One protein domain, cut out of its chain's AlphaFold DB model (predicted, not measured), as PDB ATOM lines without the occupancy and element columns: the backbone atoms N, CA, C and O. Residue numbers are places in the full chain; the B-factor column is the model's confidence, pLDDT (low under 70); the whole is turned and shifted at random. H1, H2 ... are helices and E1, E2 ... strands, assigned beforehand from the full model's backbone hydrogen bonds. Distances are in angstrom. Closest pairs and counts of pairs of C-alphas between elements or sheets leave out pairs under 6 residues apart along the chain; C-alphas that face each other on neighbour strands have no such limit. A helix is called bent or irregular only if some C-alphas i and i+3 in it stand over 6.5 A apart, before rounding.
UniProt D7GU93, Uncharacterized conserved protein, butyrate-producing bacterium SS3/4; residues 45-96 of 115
ATOM      1  N   LYS A  45     151.466  89.689  64.433       83.56
ATOM      2  CA  LYS A  45     151.002  89.254  63.117       83.56
ATOM      3  C   LYS A  45     150.128  88.034  63.295       83.56
ATOM      4  O   LYS A  45     150.513  87.106  63.994       83.56
ATOM      5  N   THR A  46     149.004  87.987  62.600       84.88
ATOM      6  CA  THR A  46     148.186  86.774  62.577       84.88
ATOM      7  C   THR A  46     148.202  86.113  61.240       84.88
ATOM      8  O   THR A  46     148.211  86.769  60.202       84.88
ATOM      9  N   MET A  47     148.185  84.792  61.321       85.50
ATOM     10  CA  MET A  47     148.115  83.889  60.197       85.50
ATOM     11  C   MET A  47     146.880  83.015  60.333       85.50
ATOM     12  O   MET A  47     146.570  82.500  61.412       85.50
ATOM     13  N   SER A  48     146.197  82.832  59.212       86.38
ATOM     14  CA  SER A  48     144.999  82.018  59.106       86.38
ATOM     15  C   SER A  48     145.300  80.676  58.431       86.38
ATOM     16  O   SER A  48     145.891  80.606  57.350       86.38
ATOM     17  N   PHE A  49     144.875  79.584  59.067       87.19
ATOM     18  CA  PHE A  49     145.084  78.215  58.600       87.19
ATOM     19  C   PHE A  49     143.772  77.436  58.510       87.19
ATOM     20  O   PHE A  49     142.830  77.665  59.263       87.19
ATOM     21  N   LEU A  50     143.722  76.477  57.594       86.19
ATOM     22  CA  LEU A  50     142.668  75.483  57.477       86.19
ATOM     23  C   LEU A  50     142.970  74.293  58.388       86.19
ATOM     24  O   LEU A  50     144.039  73.683  58.315       86.19
ATOM     25  N   GLN A  51     141.976  73.916  59.186       84.44
ATOM     26  CA  GLN A  51     141.922  72.664  59.930       84.44
ATOM     27  C   GLN A  51     140.700  71.873  59.453       84.44
ATOM     28  O   GLN A  51     139.598  71.993  59.993       84.44
ATOM     29  N   GLY A  52     140.883  71.099  58.380       82.50
ATOM     30  CA  GLY A  52     139.769  70.457  57.679       82.50
ATOM     31  C   GLY A  52     138.826  71.510  57.094       82.50
ATOM     32  O   GLY A  52     139.221  72.279  56.220       82.50
ATOM     33  N   GLU A  53     137.592  71.564  57.595       81.00
ATOM     34  CA  GLU A  53     136.586  72.549  57.167       81.00
ATOM     35  C   GLU A  53     136.598  73.848  57.989       81.00
ATOM     36  O   GLU A  53     135.989  74.841  57.578       81.00
ATOM     37  N   LYS A  54     137.302  73.861  59.128       82.25
ATOM     38  CA  LYS A  54     137.358  74.996  60.060       82.25
ATOM     39  C   LYS A  54     138.568  75.889  59.786       82.25
ATOM     40  O   LYS A  54     139.571  75.442  59.232       82.25
ATOM     41  N   ALA A  55     138.473  77.148  60.207       85.31
ATOM     42  CA  ALA A  55     139.597  78.077  60.225       85.31
ATOM     43  C   ALA A  55     140.213  78.144  61.628       85.31
ATOM     44  O   ALA A  55     139.495  78.165  62.626       85.31
ATOM     45  N   VAL A  56     141.540  78.212  61.683       85.81
ATOM     46  CA  VAL A  56     142.341  78.451  62.884       85.81
ATOM     47  C   VAL A  56     143.110  79.750  62.677       85.81
ATOM     48  O   VAL A  56     143.723  79.947  61.629       85.81
ATOM     49  N   LEU A  57     143.085  80.628  63.678       86.50
ATOM     50  CA  LEU A  57     143.873  81.858  63.701       86.50
ATOM     51  C   LEU A  57     145.010  81.701  64.703       86.50
ATOM     52  O   LEU A  57     144.780  81.303  65.842       86.50
ATOM     53  N   ILE A  58     146.228  82.024  64.277       86.50
ATOM     54  CA  ILE A  58     147.409  82.015  65.138       86.50
ATOM     55  C   ILE A  58     147.985  83.422  65.165       86.50
ATOM     56  O   ILE A  58     148.435  83.914  64.131       86.50
ATOM     57  N   LEU A  59     147.993  84.031  66.350       87.12
ATOM     58  CA  LEU A  59     148.693  85.280  66.626       87.12
ATOM     59  C   LEU A  59     150.159  84.971  66.948       87.12
ATOM     60  O   LEU A  59     150.449  84.146  67.814       87.12
ATOM     61  N   THR A  60     151.079  85.622  66.250       88.62
ATOM     62  CA  THR A  60     152.522  85.466  66.430       88.62
ATOM     63  C   THR A  60     153.212  86.815  66.530       88.62
ATOM     64  O   THR A  60     152.682  87.846  66.129       88.62
ATOM     65  N   GLU A  61     154.456  86.788  66.988       90.88
ATOM     66  CA  GLU A  61     155.418  87.858  66.748       90.88
ATOM     67  C   GLU A  61     155.562  88.149  65.235       90.88
ATOM     68  O   GLU A  61     155.413  87.246  64.399       90.88
ATOM     69  N   GLY A  62     155.884  89.385  64.862       84.12
ATOM     70  CA  GLY A  62     155.898  89.857  63.478       84.12
ATOM     71  C   GLY A  62     156.874  89.088  62.593       84.12
ATOM     72  O   GLY A  62     156.532  88.668  61.481       84.12
ATOM     73  N   THR A  63     158.065  88.808  63.117       86.06
ATOM     74  CA  THR A  63     159.111  88.031  62.436       86.06
ATOM     75  C   THR A  63     158.997  86.524  62.639       86.06
ATOM     76  O   THR A  63     159.670  85.763  61.939       86.06
ATOM     77  N   ALA A  64     158.121  86.061  63.535       88.50
ATOM     78  CA  ALA A  64     157.944  84.637  63.765       88.50
ATOM     79  C   ALA A  64     157.282  83.940  62.569       88.50
ATOM     80  O   ALA A  64     156.471  84.503  61.815       88.50
ATOM     81  N   LYS A  65     157.646  82.668  62.413       86.81
ATOM     82  CA  LYS A  65     157.056  81.730  61.459       86.81
ATOM     83  C   LYS A  65     156.426  80.583  62.235       86.81
ATOM     84  O   LYS A  65     156.952  80.173  63.268       86.81
ATOM     85  N   VAL A  66     155.313  80.060  61.726       87.00
ATOM     86  CA  VAL A  66     154.722  78.843  62.287       87.00
ATOM     87  C   VAL A  66     155.641  77.667  62.002       87.00
ATOM     88  O   VAL A  66     156.030  77.421  60.860       87.00
ATOM     89  N   ASP A  67     155.967  76.936  63.058       89.88
ATOM     90  CA  ASP A  67     156.645  75.656  62.961       89.88
ATOM     91  C   ASP A  67     155.626  74.580  62.559       89.88
ATOM     92  O   ASP A  67     154.666  74.304  63.282       89.88
ATOM     93  N   ASN A  68     155.831  73.973  61.389       87.81
ATOM     94  CA  ASN A  68     154.923  72.964  60.846       87.81
ATOM     95  C   ASN A  68     154.865  71.686  61.690       87.81
ATOM     96  O   ASN A  68     153.830  71.018  61.690       87.81
ATOM     97  N   HIS A  69     155.952  71.333  62.379       89.00
ATOM     98  CA  HIS A  69     155.983  70.181  63.270       89.00
ATOM     99  C   HIS A  69     155.115  70.465  64.492       89.00
ATOM    100  O   HIS A  69     154.141  69.754  64.719       89.00
ATOM    101  N   LYS A  70     155.366  71.581  65.190       88.75
ATOM    102  CA  LYS A  70     154.557  71.987  66.353       88.75
ATOM    103  C   LYS A  70     153.087  72.185  65.995       88.75
ATOM    104  O   LYS A  70     152.206  71.812  66.768       88.75
ATOM    105  N   TYR A  71     152.805  72.746  64.818       89.62
ATOM    106  CA  TYR A  71     151.438  72.888  64.323       89.62
ATOM    107  C   TYR A  71     150.776  71.522  64.141       89.62
ATOM    108  O   TYR A  71     149.652  71.322  64.592       89.62
ATOM    109  N   LYS A  72     151.463  70.569  63.500       88.62
ATOM    110  CA  LYS A  72     150.932  69.221  63.295       88.62
ATOM    111  C   LYS A  72     150.725  68.492  64.620       88.62
ATOM    112  O   LYS A  72     149.707  67.827  64.756       88.62
ATOM    113  N   ASP A  73     151.622  68.651  65.585       90.94
ATOM    114  CA  ASP A  73     151.474  68.053  66.916       90.94
ATOM    115  C   ASP A  73     150.277  68.645  67.673       90.94
ATOM    116  O   ASP A  73     149.540  67.932  68.344       90.94
ATOM    117  N   THR A  74     150.042  69.953  67.527       89.06
ATOM    118  CA  THR A  74     148.949  70.660  68.214       89.06
ATOM    119  C   THR A  74     147.593  70.385  67.557       89.06
ATOM    120  O   THR A  74     146.615  70.040  68.217       89.06
ATOM    121  N   PHE A  75     147.513  70.531  66.233       87.12
ATOM    122  CA  PHE A  75     146.257  70.513  65.477       87.12
ATOM    123  C   PHE A  75     145.990  69.193  64.751       87.12
ATOM    124  O   PHE A  75     144.933  69.058  64.132       87.12
ATOM    125  N   HIS A  76     146.923  68.238  64.813       87.38
ATOM    126  CA  HIS A  76     146.852  66.902  64.204       87.38
ATOM    127  C   HIS A  76     146.665  66.905  62.677       87.38
ATOM    128  O   HIS A  76     146.348  65.887  62.065       87.38
ATOM    129  N   VAL A  77     146.902  68.050  62.034       86.81
ATOM    130  CA  VAL A  77     146.783  68.246  60.587       86.81
ATOM    131  C   VAL A  77     147.957  69.067  60.073       86.81
ATOM    132  O   VAL A  77     148.587  69.820  60.815       86.81
ATOM    133  N   LYS A  78     148.265  68.945  58.780       85.25
ATOM    134  CA  LYS A  78     149.272  69.808  58.153       85.25
ATOM    135  C   LYS A  78     148.754  71.246  58.085       85.25
ATOM    136  O   LYS A  78     147.616  71.465  57.675       85.25
ATOM    137  N   ALA A  79     149.611  72.203  58.431       83.88
ATOM    138  CA  ALA A  79     149.323  73.621  58.271       83.88
ATOM    139  C   ALA A  79     149.083  73.937  56.788       83.88
ATOM    140  O   ALA A  79     149.960  73.741  55.946       83.88
ATOM    141  N   LYS A  80     147.884  74.420  56.464       87.19
ATOM    142  CA  LYS A  80     147.535  74.917  55.132       87.19
ATOM    143  C   LYS A  80     146.932  76.297  55.301       87.19
ATOM    144  O   LYS A  80     145.914  76.412  55.969       87.19
ATOM    145  N   MET A  81     147.547  77.332  54.741       85.25
ATOM    146  CA  MET A  81     146.979  78.680  54.829       85.25
ATOM    147  C   MET A  81     145.635  78.761  54.099       85.25
ATOM    148  O   MET A  81     145.414  78.049  53.111       85.25
ATOM    149  N   ILE A  82     144.739  79.614  54.595       85.38
ATOM    150  CA  ILE A  82     143.478  79.902  53.906       85.38
ATOM    151  C   ILE A  82     143.796  80.746  52.658       85.38
ATOM    152  O   ILE A  82     144.521  81.734  52.772       85.38
ATOM    153  N   PRO A  83     143.289  80.380  51.467       83.38
ATOM    154  CA  PRO A  83     143.403  81.222  50.276       83.38
ATOM    155  C   PRO A  83     142.800  82.612  50.512       83.38
ATOM    156  O   PRO A  83     141.723  82.698  51.099       83.38
ATOM    157  N   PHE A  84     143.469  83.677  50.052       76.19
ATOM    158  CA  PHE A  84     143.087  85.082  50.294       76.19
ATOM    159  C   PHE A  84     141.607  85.369  49.992       76.19
ATOM    160  O   PHE A  84     140.913  85.985  50.794       76.19
ATOM    161  N   ASP A  85     141.112  84.855  48.868       79.56
ATOM    162  CA  ASP A  85     139.727  84.979  48.399       79.56
ATOM    163  C   ASP A  85     138.696  84.324  49.335       79.56
ATOM    164  O   ASP A  85     137.519  84.675  49.312       79.56
ATOM    165  N   GLN A  86     139.130  83.389  50.181       80.50
ATOM    166  CA  GLN A  86     138.281  82.671  51.131       80.50
ATOM    167  C   GLN A  86     138.472  83.130  52.578       80.50
ATOM    168  O   GLN A  86     137.685  82.722  53.433       80.50
ATOM    169  N   VAL A  87     139.492  83.945  52.868       77.00
ATOM    170  CA  VAL A  87     139.838  84.386  54.230       77.00
ATOM    171  C   VAL A  87     138.636  85.042  54.909       77.00
ATOM    172  O   VAL A  87     138.235  84.590  55.979       77.00
ATOM    173  N   GLU A  88     138.016  86.042  54.279       74.44
ATOM    174  CA  GLU A  88     136.904  86.798  54.879       74.44
ATOM    175  C   GLU A  88     135.700  85.883  55.162       74.44
ATOM    176  O   GLU A  88     135.275  85.747  56.309       74.44
ATOM    177  N   ALA A  89     135.252  85.125  54.155       76.31
ATOM    178  CA  ALA A  89     134.123  84.205  54.286       76.31
ATOM    179  C   ALA A  89     134.346  83.101  55.341       76.31
ATOM    180  O   ALA A  89     133.418  82.702  56.050       76.31
ATOM    181  N   ARG A  90     135.573  82.573  55.452       74.94
ATOM    182  CA  ARG A  90     135.908  81.491  56.394       74.94
ATOM    183  C   ARG A  90     136.078  82.007  57.819       74.94
ATOM    184  O   ARG A  90     135.621  81.343  58.748       74.94
ATOM    185  N   ILE A  91     136.725  83.156  58.006       72.06
ATOM    186  CA  ILE A  91     137.014  83.711  59.335       72.06
ATOM    187  C   ILE A  91     135.751  84.266  59.986       72.06
ATOM    188  O   ILE A  91     135.507  83.966  61.156       72.06
ATOM    189  N   GLU A  92     134.915  84.996  59.240       66.06
ATOM    190  CA  GLU A  92     133.638  85.502  59.764       66.06
ATOM    191  C   GLU A  92     132.755  84.362  60.285       66.06
ATOM    192  O   GLU A  92     132.119  84.484  61.332       66.06
ATOM    193  N   ARG A  93     132.777  83.216  59.593       59.84
ATOM    194  CA  ARG A  93     132.026  82.019  59.979       59.84
ATOM    195  C   ARG A  93     132.646  81.265  61.158       59.84
ATOM    196  O   ARG A  93     131.910  80.733  61.983       59.84
ATOM    197  N   ALA A  94     133.973  81.149  61.210       54.53
ATOM    198  CA  ALA A  94     134.652  80.275  62.166       54.53
ATOM    199  C   ALA A  94     134.894  80.924  63.530       54.53
ATOM    200  O   ALA A  94     134.796  80.249  64.551       54.53
ATOM    201  N   ALA A  95     135.244  82.208  63.553       50.50
ATOM    202  CA  ALA A  95     135.746  82.833  64.767       50.50
ATOM    203  C   ALA A  95     134.681  83.650  65.512       50.50
ATOM    204  O   ALA A  95     134.935  84.090  66.629       50.50
ATOM    205  N   GLY A  96     133.541  83.967  64.878       45.38
ATOM    206  CA  GLY A  96     132.681  85.068  65.340       45.38
ATOM    207  C   GLY A  96     133.444  86.401  65.472       45.38
ATOM    208  O   GLY A  96     132.910  87.380  65.991       45.38
TER     209      GLY A  96
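This is residues 45 to 96 of the 115 residues of the protein "Uncharacterized conserved protein" of butyrate-producing bacterium SS3/4 (UniProt D7GU93). What shape do these atoms make? A hairpin of two antiparallel strands, E1 and E2, stands in the middle; the helix H2 packs across it on one side, nearer to E2, and the short helix H1 is set off on the other side. The stretch from H1 to H2 passes beside E1, where residues 80 to 81 pair with residues 49 to 50. What is it made of, and how large is it? The printed part has 52 residues, with two named strands and two named helices in the order E1, E2, H1, H2, and its class is mixed, helices and strands. It is compact and rounded, with a radius of gyration of the C-alphas of 10.9 A and spans of 27 by 25 by 18 A.

How do the strands pair? E1, residues 45 to 51, and E2, residues 54 to 61, form a hairpin with a tight link, antiparallel at 153 degrees between their directions. N 47 and O 58 are 3.0 A apart and N 56 and O 49 are 2.8 A apart, both within hydrogen-bond range. Where is the longest helix? H2, residues 84 to 95, has 7 pairs of C-alphas within 8 A of E2, the closest being those of Ala 55 and Ala 94 at 5.7 A. With E1 it has 1 such pair, the C-alphas of Ser 48 and Val 87 at 7.5 A. And the other helix? H1, residues 68 to 75, has 1 pair of C-alphas within 8 A of E1, those of Gln 51 and Phe 75 at 7.4 A; H1 and H2 are apart. Are the helix backbones whole? Each O i to N i+4 pair in H1 is within hydrogen-bond range, and in H2 5 of 8 are.

Where do the strands run? E1 begins at C-alpha 45, (151.002, 89.254, 63.117), and is 19.2 A long. E2, from residue 54 to residue 61, is 23.2 A long and ends at C-alpha 61, (155.418, 87.858, 66.748). Where do the helices run? H1, residues 68 to 75, is 10.1 A long. H2 is 16.4 A long and ends at C-alpha 95, (135.746, 82.833, 64.767); it is irregular, with C-alphas 85 and 88 7.3 A apart.

How far does it reach? The two C-alphas farthest apart are those of Thr 63 and Arg 93, at 27.9 A. Is anything cut or long? The printed part, residues 45 to 96, has no cut; the links E2 to H1 and H1 to H2 are short. How sure is the model? The mean pLDDT of the printed part is 81.9, and residues 92 to 96 are under 70.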